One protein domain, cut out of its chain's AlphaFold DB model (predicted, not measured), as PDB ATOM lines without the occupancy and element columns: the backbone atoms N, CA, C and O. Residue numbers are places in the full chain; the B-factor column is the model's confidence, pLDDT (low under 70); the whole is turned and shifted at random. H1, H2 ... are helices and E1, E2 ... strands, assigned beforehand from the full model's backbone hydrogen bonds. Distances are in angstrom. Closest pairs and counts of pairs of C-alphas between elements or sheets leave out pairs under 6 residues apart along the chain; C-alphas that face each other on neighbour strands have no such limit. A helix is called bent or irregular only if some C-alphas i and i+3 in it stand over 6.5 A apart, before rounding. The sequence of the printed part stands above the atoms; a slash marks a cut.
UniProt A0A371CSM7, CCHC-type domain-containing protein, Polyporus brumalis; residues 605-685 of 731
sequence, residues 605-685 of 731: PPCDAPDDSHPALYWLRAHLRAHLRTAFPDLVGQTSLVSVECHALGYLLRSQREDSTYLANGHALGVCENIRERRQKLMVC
ATOM      1  N   PRO A 605      26.848 -25.123  16.345       65.94
ATOM      2  CA  PRO A 605      27.407 -23.921  15.734       65.94
ATOM      3  C   PRO A 605      28.830 -24.160  15.194       65.94
ATOM      4  O   PRO A 605      29.578 -24.951  15.780       65.94
ATOM      5  N   PRO A 606      29.244 -23.496  14.097       66.19
ATOM      6  CA  PRO A 606      30.611 -23.606  13.597       66.19
ATOM      7  C   PRO A 606      31.620 -23.304  14.711       66.19
ATOM      8  O   PRO A 606      31.468 -22.315  15.420       66.19
ATOM      9  N   CYS A 607      32.664 -24.125  14.854       56.69
ATOM     10  CA  CYS A 607      33.670 -23.953  15.917       56.69
ATOM     11  C   CYS A 607      34.477 -22.645  15.812       56.69
ATOM     12  O   CYS A 607      35.196 -22.315  16.747       56.69
ATOM     13  N   ASP A 608      34.357 -21.938  14.685       61.59
ATOM     14  CA  ASP A 608      35.001 -20.653  14.407       61.59
ATOM     15  C   ASP A 608      34.058 -19.451  14.647       61.59
ATOM     16  O   ASP A 608      34.425 -18.313  14.350       61.59
ATOM     17  N   ALA A 609      32.833 -19.676  15.145       61.69
ATOM     18  CA  ALA A 609      31.977 -18.593  15.624       61.69
ATOM     19  C   ALA A 609      32.652 -17.930  16.845       61.69
ATOM     20  O   ALA A 609      33.074 -18.658  17.746       61.69
ATOM     21  N   PRO A 610      32.788 -16.591  16.892       62.88
ATOM     22  CA  PRO A 610      33.443 -15.925  18.016       62.88
ATOM     23  C   PRO A 610      32.676 -16.207  19.313       62.88
ATOM     24  O   PRO A 610      31.448 -16.183  19.299       62.88
ATOM     25  N   ASP A 611      33.385 -16.435  20.426       58.88
ATOM     26  CA  ASP A 611      32.786 -16.758  21.738       58.88
ATOM     27  C   ASP A 611      31.795 -15.674  22.234       58.88
ATOM     28  O   ASP A 611      30.866 -15.952  23.003       58.88
ATOM     29  N   ASP A 612      31.986 -14.442  21.754       60.31
ATOM     30  CA  ASP A 612      31.145 -13.268  22.003       60.31
ATOM     31  C   ASP A 612      29.806 -13.335  21.247       60.31
ATOM     32  O   ASP A 612      28.789 -12.840  21.733       60.31
ATOM     33  N   SER A 613      29.760 -14.027  20.103       60.38
ATOM     34  CA  SER A 613      28.493 -14.476  19.531       60.38
ATOM     35  C   SER A 613      27.998 -15.653  20.375       60.38
ATOM     36  O   SER A 613      28.693 -16.650  20.580       60.38
ATOM     37  N   HIS A 614      26.784 -15.561  20.913       63.44
ATOM     38  CA  HIS A 614      26.337 -16.494  21.952       63.44
ATOM     39  C   HIS A 614      25.548 -17.758  21.511       63.44
ATOM     40  O   HIS A 614      25.022 -18.428  22.408       63.44
ATOM     41  N   PRO A 615      25.426 -18.190  20.227       72.00
ATOM     42  CA  PRO A 615      24.493 -19.272  19.879       72.00
ATOM     43  C   PRO A 615      24.847 -20.616  20.535       72.00
ATOM     44  O   PRO A 615      23.951 -21.383  20.879       72.00
ATOM     45  N   ALA A 616      26.131 -20.886  20.795       82.44
ATOM     46  CA  ALA A 616      26.569 -22.113  21.463       82.44
ATOM     47  C   ALA A 616      26.119 -22.215  22.937       82.44
ATOM     48  O   ALA A 616      25.889 -23.325  23.424       82.44
ATOM     49  N   LEU A 617      25.916 -21.089  23.638       86.94
ATOM     50  CA  LEU A 617      25.382 -21.083  25.006       86.94
ATOM     51  C   LEU A 617      23.912 -21.526  25.024       86.94
ATOM     52  O   LEU A 617      23.539 -22.410  25.801       86.94
ATOM     53  N   TYR A 618      23.090 -20.930  24.156       89.00
ATOM     54  CA  TYR A 618      21.662 -21.241  24.038       89.00
ATOM     55  C   TYR A 618      21.433 -22.666  23.531       89.00
ATOM     56  O   TYR A 618      20.643 -23.401  24.128       89.00
ATOM     57  N   TRP A 619      22.213 -23.089  22.529       89.00
ATOM     58  CA  TRP A 619      22.276 -24.470  22.043       89.00
ATOM     59  C   TRP A 619      22.564 -25.463  23.175       89.00
ATOM     60  O   TRP A 619      21.824 -26.432  23.349       89.00
ATOM     61  N   LEU A 620      23.599 -25.219  23.997       89.62
ATOM     62  CA  LEU A 620      23.967 -26.137  25.080       89.62
ATOM     63  C   LEU A 620      22.871 -26.215  26.148       89.62
ATOM     64  O   LEU A 620      22.544 -27.308  26.610       89.62
ATOM     65  N   ARG A 621      22.279 -25.072  26.521       91.62
ATOM     66  CA  ARG A 621      21.151 -25.001  27.463       91.62
ATOM     67  C   ARG A 621      19.940 -25.776  26.948       91.62
ATOM     68  O   ARG A 621      19.393 -26.590  27.689       91.62
ATOM     69  N   ALA A 622      19.561 -25.574  25.690       90.00
ATOM     70  CA  ALA A 622      18.411 -26.226  25.078       90.00
ATOM     71  C   ALA A 622      18.637 -27.743  24.906       90.00
ATOM     72  O   ALA A 622      17.782 -28.540  25.298       90.00
ATOM     73  N   HIS A 623      19.827 -28.182  24.471       90.06
ATOM     74  CA  HIS A 623      20.180 -29.609  24.439       90.06
ATOM     75  C   HIS A 623      20.181 -30.249  25.827       90.06
ATOM     76  O   HIS A 623      19.741 -31.391  25.982       90.06
ATOM     77  N   LEU A 624      20.673 -29.538  26.845       90.81
ATOM     78  CA  LEU A 624      20.688 -30.031  28.217       90.81
ATOM     79  C   LEU A 624      19.261 -30.153  28.764       90.81
ATOM     80  O   LEU A 624      18.922 -31.193  29.329       90.81
ATOM     81  N   ARG A 625      18.396 -29.159  28.522       90.44
ATOM     82  CA  ARG A 625      16.960 -29.218  28.844       90.44
ATOM     83  C   ARG A 625      16.269 -30.385  28.144       90.44
ATOM     84  O   ARG A 625      15.593 -31.161  28.814       90.44
ATOM     85  N   ALA A 626      16.466 -30.553  26.836       90.25
ATOM     86  CA  ALA A 626      15.910 -31.671  26.075       90.25
ATOM     87  C   ALA A 626      16.382 -33.025  26.635       90.25
ATOM     88  O   ALA A 626      15.567 -33.912  26.887       90.25
ATOM     89  N   HIS A 627      17.678 -33.159  26.935       90.62
ATOM     90  CA  HIS A 627      18.232 -34.378  27.518       90.62
ATOM     91  C   HIS A 627      17.687 -34.666  28.925       90.62
ATOM     92  O   HIS A 627      17.335 -35.810  29.203       90.62
ATOM     93  N   LEU A 628      17.553 -33.652  29.790       89.50
ATOM     94  CA  LEU A 628      16.934 -33.805  31.112       89.50
ATOM     95  C   LEU A 628      15.457 -34.210  31.003       89.50
ATOM     96  O   LEU A 628      15.057 -35.153  31.678       89.50
ATOM     97  N   ARG A 629      14.673 -33.576  30.115       90.19
ATOM     98  CA  ARG A 629      13.270 -33.952  29.836       90.19
ATOM     99  C   ARG A 629      13.152 -35.422  29.406       90.19
ATOM    100  O   ARG A 629      12.223 -36.103  29.825       90.19
ATOM    101  N   THR A 630      14.083 -35.920  28.584       91.62
ATOM    102  CA  THR A 630      14.081 -37.317  28.107       91.62
ATOM    103  C   THR A 630      14.580 -38.320  29.152       91.62
ATOM    104  O   THR A 630      14.015 -39.403  29.279       91.62
ATOM    105  N   ALA A 631      15.652 -37.999  29.882       92.62
ATOM    106  CA  ALA A 631      16.291 -38.920  30.824       92.62
ATOM    107  C   ALA A 631      15.609 -38.954  32.203       92.62
ATOM    108  O   ALA A 631      15.656 -39.979  32.883       92.62
ATOM    109  N   PHE A 632      14.978 -37.849  32.608       92.00
ATOM    110  CA  PHE A 632      14.364 -37.658  33.921       92.00
ATOM    111  C   PHE A 632      12.997 -36.956  33.784       92.00
ATOM    112  O   PHE A 632      12.859 -35.796  34.182       92.00
ATOM    113  N   PRO A 633      11.967 -37.632  33.235       92.25
ATOM    114  CA  PRO A 633      10.640 -37.040  33.043       92.25
ATOM    115  C   PRO A 633      10.001 -36.543  34.354       92.25
ATOM    116  O   PRO A 633       9.270 -35.557  34.343       92.25
ATOM    117  N   ASP A 634      10.349 -37.144  35.495       92.62
ATOM    118  CA  ASP A 634       9.888 -36.722  36.828       92.62
ATOM    119  C   ASP A 634      10.430 -35.340  37.266       92.62
ATOM    120  O   ASP A 634       9.957 -34.771  38.248       92.62
ATOM    121  N   LEU A 635      11.429 -34.792  36.559       84.88
ATOM    122  CA  LEU A 635      12.027 -33.473  36.817       84.88
ATOM    123  C   LEU A 635      11.515 -32.382  35.856       84.88
ATOM    124  O   LEU A 635      12.005 -31.249  35.884       84.88
ATOM    125  N   VAL A 636      10.527 -32.692  35.007       78.44
ATOM    126  CA  VAL A 636       9.900 -31.724  34.094       78.44
ATOM    127  C   VAL A 636       9.187 -30.639  34.909       78.44
ATOM    128  O   VAL A 636       8.138 -30.862  35.503       78.44
ATOM    129  N   GLY A 637       9.801 -29.454  34.946       81.56
ATOM    130  CA  GLY A 637       9.385 -28.308  35.761       81.56
ATOM    131  C   GLY A 637      10.534 -27.687  36.562       81.56
ATOM    132  O   GLY A 637      10.492 -26.502  36.865       81.56
ATOM    133  N   GLN A 638      11.607 -28.439  36.837       85.31
ATOM    134  CA  GLN A 638      12.797 -27.938  37.540       85.31
ATOM    135  C   GLN A 638      13.908 -27.532  36.556       85.31
ATOM    136  O   GLN A 638      15.023 -28.056  36.580       85.31
ATOM    137  N   THR A 639      13.610 -26.582  35.665       75.81
ATOM    138  CA  THR A 639      14.562 -26.077  34.652       75.81
ATOM    139  C   THR A 639      15.792 -25.383  35.248       75.81
ATOM    140  O   THR A 639      16.784 -25.222  34.542       75.81
ATOM    141  N   SER A 640      15.762 -25.018  36.534       83.31
ATOM    142  CA  SER A 640      16.883 -24.415  37.263       83.31
ATOM    143  C   SER A 640      17.937 -25.414  37.759       83.31
ATOM    144  O   SER A 640      18.993 -24.979  38.208       83.31
ATOM    145  N   LEU A 641      17.695 -26.733  37.689       88.75
ATOM    146  CA  LEU A 641      18.598 -27.749  38.261       88.75
ATOM    147  C   LEU A 641      20.041 -27.666  37.751       88.75
ATOM    148  O   LEU A 641      20.963 -27.998  38.498       88.75
ATOM    149  N   VAL A 642      20.228 -27.246  36.498       91.38
ATOM    150  CA  VAL A 642      21.547 -27.038  35.903       91.38
ATOM    151  C   VAL A 642      21.588 -25.679  35.212       91.38
ATOM    152  O   VAL A 642      20.892 -25.479  34.216       91.38
ATOM    153  N   SER A 643      22.415 -24.756  35.709       92.88
ATOM    154  CA  SER A 643      22.743 -23.532  34.971       92.88
ATOM    155  C   SER A 643      23.912 -23.792  34.022       92.88
ATOM    156  O   SER A 643      24.822 -24.565  34.327       92.88
ATOM    157  N   VAL A 644      23.883 -23.134  32.863       93.19
ATOM    158  CA  VAL A 644      25.038 -23.017  31.967       93.19
ATOM    159  C   VAL A 644      25.404 -21.543  31.892       93.19
ATOM    160  O   VAL A 644      24.560 -20.715  31.534       93.19
ATOM    161  N   GLU A 645      26.649 -21.229  32.217       91.19
ATOM    162  CA  GLU A 645      27.221 -19.884  32.217       91.19
ATOM    163  C   GLU A 645      28.428 -19.834  31.270       91.19
ATOM    164  O   GLU A 645      29.128 -20.835  31.085       91.19
ATOM    165  N   CYS A 646      28.673 -18.678  30.652       88.19
ATOM    166  CA  CYS A 646      29.881 -18.467  29.856       88.19
ATOM    167  C   CYS A 646      31.097 -18.290  30.782       88.19
ATOM    168  O   CYS A 646      30.992 -17.689  31.852       88.19
ATOM    169  N   HIS A 647      32.251 -18.822  30.384       89.00
ATOM    170  CA  HIS A 647      33.510 -18.727  31.113       89.00
ATOM    171  C   HIS A 647      34.658 -18.492  30.124       89.00
ATOM    172  O   HIS A 647      34.638 -19.012  29.015       89.00
ATOM    173  N   ALA A 648      35.731 -17.816  30.540       85.19
ATOM    174  CA  ALA A 648      36.888 -17.494  29.687       85.19
ATOM    175  C   ALA A 648      37.695 -18.710  29.147       85.19
ATOM    176  O   ALA A 648      38.786 -18.542  28.614       85.19
ATOM    177  N   LEU A 649      37.197 -19.939  29.334       85.75
ATOM    178  CA  LEU A 649      37.785 -21.201  28.860       85.75
ATOM    179  C   LEU A 649      36.745 -22.121  28.170       85.75
ATOM    180  O   LEU A 649      37.078 -23.253  27.810       85.75
ATOM    181  N   GLY A 650      35.486 -21.685  28.030       87.94
ATOM    182  CA  GLY A 650      34.360 -22.491  27.546       87.94
ATOM    183  C   GLY A 650      33.087 -22.264  28.367       87.94
ATOM    184  O   GLY A 650      32.791 -21.148  28.778       87.94
ATOM    185  N   TYR A 651      32.336 -23.327  28.653       90.31
ATOM    186  CA  TYR A 651      31.056 -23.233  29.368       90.31
ATOM    187  C   TYR A 651      31.140 -23.857  30.759       90.31
ATOM    188  O   TYR A 651      31.606 -24.986  30.912       90.31
ATOM    189  N   LEU A 652      30.668 -23.138  31.776       92.81
ATOM    190  CA  LEU A 652      30.549 -23.637  33.141       92.81
ATOM    191  C   LEU A 652      29.136 -24.188  33.356       92.81
ATOM    192  O   LEU A 652      28.159 -23.450  33.252       92.81
ATOM    193  N   LEU A 653      29.022 -25.473  33.681       94.56
ATOM    194  CA  LEU A 653      27.769 -26.102  34.083       94.56
ATOM    195  C   LEU A 653      27.743 -26.198  35.612       94.56
ATOM    196  O   LEU A 653      28.610 -26.861  36.186       94.56
ATOM    197  N   ARG A 654      26.762 -25.574  36.277       94.31
ATOM    198  CA  ARG A 654      26.559 -25.710  37.731       94.31
ATOM    199  C   ARG A 654      25.338 -26.569  38.029       94.31
ATOM    200  O   ARG A 654      24.254 -26.268  37.540       94.31
ATOM    201  N   SER A 655      25.490 -27.594  38.864       93.44
ATOM    202  CA  SER A 655      24.370 -28.367  39.415       93.44
ATOM    203  C   SER A 655      23.868 -27.711  40.703       93.44
ATOM    204  O   SER A 655      24.563 -27.752  41.718       93.44
ATOM    205  N   GLN A 656      22.646 -27.164  40.713       89.38
ATOM    206  CA  GLN A 656      22.065 -26.557  41.925       89.38
ATOM    207  C   GLN A 656      21.847 -27.569  43.064       89.38
ATOM    208  O   GLN A 656      21.712 -27.179  44.220       89.38
ATOM    209  N   ARG A 657      21.793 -28.870  42.754       89.06
ATOM    210  CA  ARG A 657      21.533 -29.928  43.742       89.06
ATOM    211  C   ARG A 657      22.784 -30.379  44.498       89.06
ATOM    212  O   ARG A 657      22.673 -30.832  45.634       89.06
ATOM    213  N   GLU A 658      23.942 -30.320  43.849       89.50
ATOM    214  CA  GLU A 658      25.203 -30.878  44.360       89.50
ATOM    215  C   GLU A 658      26.275 -29.805  44.604       89.50
ATOM    216  O   GLU A 658      27.358 -30.137  45.077       89.50
ATOM    217  N   ASP A 659      25.988 -28.544  44.249       90.31
ATOM    218  CA  ASP A 659      26.932 -27.412  44.195       90.31
ATOM    219  C   ASP A 659      28.212 -27.730  43.386       90.31
ATOM    220  O   ASP A 659      29.287 -27.153  43.558       90.31
ATOM    221  N   SER A 660      28.097 -28.704  42.477       93.38
ATOM    222  CA  SER A 660      29.179 -29.188  41.634       93.38
ATOM    223  C   SER A 660      29.267 -28.349  40.363       93.38
ATOM    224  O   SER A 660      28.265 -28.075  39.693       93.38
ATOM    225  N   THR A 661      30.490 -27.939  40.022       93.25
ATOM    226  CA  THR A 661      30.779 -27.168  38.811       93.25
ATOM    227  C   THR A 661      31.608 -28.001  37.837       93.25
ATOM    228  O   THR A 661      32.573 -28.664  38.218       93.25
ATOM    229  N   TYR A 662      31.218 -27.985  36.563       92.19
ATOM    230  CA  TYR A 662      31.882 -28.713  35.485       92.19
ATOM    231  C   TYR A 662      32.247 -27.738  34.368       92.19
ATOM    232  O   TYR A 662      31.383 -27.019  33.871       92.19
ATOM    233  N   LEU A 663      33.513 -27.726  33.947       90.31
ATOM    234  CA  LEU A 663      33.974 -26.904  32.827       90.31
ATOM    235  C   LEU A 663      33.969 -27.725  31.529       90.31
ATOM    236  O   LEU A 663      34.650 -28.747  31.422       90.31
ATOM    237  N   ALA A 664      33.211 -27.265  30.537       85.81
ATOM    238  CA  ALA A 664      33.171 -27.809  29.188       85.81
ATOM    239  C   ALA A 664      33.942 -26.888  28.228       85.81
ATOM    240  O   ALA A 664      33.411 -25.889  27.747       85.81
ATOM    241  N   ASN A 665      35.200 -27.229  27.936       79.62
ATOM    242  CA  ASN A 665      36.019 -26.478  26.979       79.62
ATOM    243  C   ASN A 665      35.455 -26.620  25.554       79.62
ATOM    244  O   ASN A 665      35.252 -27.748  25.094       79.62
ATOM    245  N   GLY A 666      35.294 -25.510  24.822       63.66
ATOM    246  CA  GLY A 666      34.744 -25.504  23.455       63.66
ATOM    247  C   GLY A 666      35.474 -26.461  22.500       63.66
ATOM    248  O   GLY A 666      34.852 -27.323  21.880       63.66
ATOM    249  N   HIS A 667      36.813 -26.432  22.504       59.06
ATOM    250  CA  HIS A 667      37.656 -27.359  21.732       59.06
ATOM    251  C   HIS A 667      37.417 -28.853  22.025       59.06
ATOM    252  O   HIS A 667      37.705 -29.698  21.176       59.06
ATOM    253  N   ALA A 668      36.913 -29.211  23.210       51.72
ATOM    254  CA  ALA A 668      36.624 -30.602  23.541       51.72
ATOM    255  C   ALA A 668      35.285 -31.071  22.952       51.72
ATOM    256  O   ALA A 668      35.157 -32.257  22.650       51.72
ATOM    257  N   LEU A 669      34.305 -30.179  22.763       53.88
ATOM    258  CA  LEU A 669      32.954 -30.549  22.326       53.88
ATOM    259  C   LEU A 669      32.947 -31.088  20.886       53.88
ATOM    260  O   LEU A 669      32.460 -32.198  20.673       53.88
ATOM    261  N   GLY A 670      33.600 -30.398  19.942       44.03
ATOM    262  CA  GLY A 670      33.706 -30.846  18.544       44.03
ATOM    263  C   GLY A 670      34.502 -32.148  18.341       44.03
ATOM    264  O   GLY A 670      34.250 -32.897  17.401       44.03
ATOM    265  N   VAL A 671      35.435 -32.476  19.244       39.66
ATOM    266  CA  VAL A 671      36.205 -33.739  19.199       39.66
ATOM    267  C   VAL A 671      35.482 -34.877  19.935       39.66
ATOM    268  O   VAL A 671      35.676 -36.056  19.622       39.66
ATOM    269  N   CYS A 672      34.638 -34.557  20.920       37.97
ATOM    270  CA  CYS A 672      34.041 -35.562  21.794       37.97
ATOM    271  C   CYS A 672      32.939 -36.396  21.146       37.97
ATOM    272  O   CYS A 672      32.713 -37.498  21.638       37.97
ATOM    273  N   GLU A 673      32.264 -35.954  20.085       41.78
ATOM    274  CA  GLU A 673      31.097 -36.678  19.552       41.78
ATOM    275  C   GLU A 673      31.450 -38.113  19.099       41.78
ATOM    276  O   GLU A 673      30.830 -39.080  19.546       41.78
ATOM    277  N   ASN A 674      32.581 -38.281  18.400       35.69
ATOM    278  CA  ASN A 674      33.139 -39.590  18.015       35.69
ATOM    279  C   ASN A 674      33.692 -40.431  19.193       35.69
ATOM    280  O   ASN A 674      33.941 -41.630  19.053       35.69
ATOM    281  N   ILE A 675      33.915 -39.829  20.367       38.88
ATOM    282  CA  ILE A 675      34.434 -40.503  21.575       38.88
ATOM    283  C   ILE A 675      33.292 -40.828  22.561       38.88
ATOM    284  O   ILE A 675      33.377 -41.793  23.334       38.88
ATOM    285  N   ARG A 676      32.194 -40.064  22.510       45.19
ATOM    286  CA  ARG A 676      31.019 -40.151  23.388       45.19
ATOM    287  C   ARG A 676      30.320 -41.501  23.257       45.19
ATOM    288  O   ARG A 676      30.018 -42.111  24.280       45.19
ATOM    289  N   GLU A 677      30.199 -42.027  22.040       43.53
ATOM    290  CA  GLU A 677      29.577 -43.331  21.769       43.53
ATOM    291  C   GLU A 677      30.327 -44.506  22.444       43.53
ATOM    292  O   GLU A 677      29.720 -45.453  22.957       43.53
ATOM    293  N   ARG A 678      31.665 -44.422  22.544       39.41
ATOM    294  CA  ARG A 678      32.490 -45.405  23.276       39.41
ATOM    295  C   ARG A 678      32.438 -45.221  24.795       39.41
ATOM    296  O   ARG A 678      32.488 -46.215  25.519       39.41
ATOM    297  N   ARG A 679      32.327 -43.986  25.301       38.16
ATOM    298  CA  ARG A 679      32.260 -43.706  26.751       38.16
ATOM    299  C   ARG A 679      30.871 -43.924  27.359       38.16
ATOM    300  O   ARG A 679      30.795 -44.402  28.489       38.16
ATOM    301  N   GLN A 680      29.784 -43.678  26.626       44.19
ATOM    302  CA  GLN A 680      28.420 -43.967  27.096       44.19
ATOM    303  C   GLN A 680      28.208 -45.471  27.341       44.19
ATOM    304  O   GLN A 680      27.665 -45.844  28.382       44.19
ATOM    305  N   LYS A 681      28.753 -46.348  26.482       39.56
ATOM    306  CA  LYS A 681      28.773 -47.808  26.722       39.56
ATOM    307  C   LYS A 681      29.504 -48.220  28.010       39.56
ATOM    308  O   LYS A 681      29.137 -49.229  28.609       39.56
ATOM    309  N   LEU A 682      30.503 -47.453  28.453       36.03
ATOM    310  CA  LEU A 682      31.261 -47.735  29.677       36.03
ATOM    311  C   LEU A 682      30.579 -47.191  30.943       36.03
ATOM    312  O   LEU A 682      30.526 -47.906  31.941       36.03
ATOM    313  N   MET A 683      29.998 -45.985  30.915       35.62
ATOM    314  CA  MET A 683      29.333 -45.425  32.105       35.62
ATOM    315  C   MET A 683      27.979 -46.086  32.415       35.62
ATOM    316  O   MET A 683      27.666 -46.294  33.585       35.62
ATOM    317  N   VAL A 684      27.222 -46.538  31.408       42.19
ATOM    318  CA  VAL A 684      25.974 -47.304  31.635       42.19
ATOM    319  C   VAL A 684      26.242 -48.672  32.290       42.19
ATOM    320  O   VAL A 684      25.385 -49.206  32.992       42.19
ATOM    321  N   CYS A 685      27.455 -49.219  32.155       38.97
ATOM    322  CA  CYS A 685      27.865 -50.428  32.877       38.97
ATOM    323  C   CYS A 685      28.254 -50.163  34.348       38.97
ATOM    324  O   CYS A 685      28.236 -51.099  35.145       38.97
TER     325      CYS A 685
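AT A GLANCE: This is residues 605 to 685 of the 731 residues of the protein "CCHC-type domain-containing protein" of Polyporus brumalis (UniProt A0A371CSM7). A small antiparallel sheet of three strands has one helix, H1, packed over one face, running along the strands. A second helix, H2, leaves the end of E3, turns sharply at a kink and sticks out as an arm with residues 671 to 685. The printed part has 81 residues, with two named helices and three named strands in the order H1, E1, E2, E3, H2; the class is mixed, helices and strands. The whole is only just compact, close to loose, with a radius of gyration of the C-alphas of 13.7 A and spans of 37 by 29 by 21 A.

IN THESE COORDINATES: E1 is residues 642 to 647, E2 residues 650 to 655 and E3 residues 660 to 664. H1, residues 615 to 631, begins at C-alpha (24.493, -19.272, 19.879) and is 23.9 A long. H2, residues 666 to 685, is 27.5 A long and ends at C-alpha (27.865, -50.428, 32.877).

HOW THE PARTS SIT: The sheet, E1 - E2 - E3, is a meander, each strand the antiparallel neighbour of the one before; E1 and E2 form a hairpin, as do E2 and E3. N 645 and O 652 are 2.9 A apart, and N 653 and O 662 2.8 A, within hydrogen-bond range. H1 is on one face, making two layers, a helix layer and a sheet, at a height of 10.1 A over the sheet. It lies over E1, at 20 degrees on the local plane; their closest C-alphas, Arg 621 and Val 644, are 6.3 A apart. H2 only grazes the sheet with residues 666 to 669, and H1 and H2 are apart. H2 is only just irregular, with C-alphas 671 and 674 6.7 A apart, and has a kink of 79 degrees near residue 674. Every O i to N i+4 pair is within hydrogen-bond range in H1; in H2 6 of 16 are, beside 10 of 17 O i to N i+3 pairs.

THE WHOLE: The C-alphas farthest apart, Asp 612 and Cys 685, are 38.9 A apart. The printed part has no cut and no long link. Residues 630 to 635, of which 630 to 631 belong to H1, also stand free. Mean pLDDT of the printed part is 74.2; residues 605 to 614 and 666 to 685 are under 70.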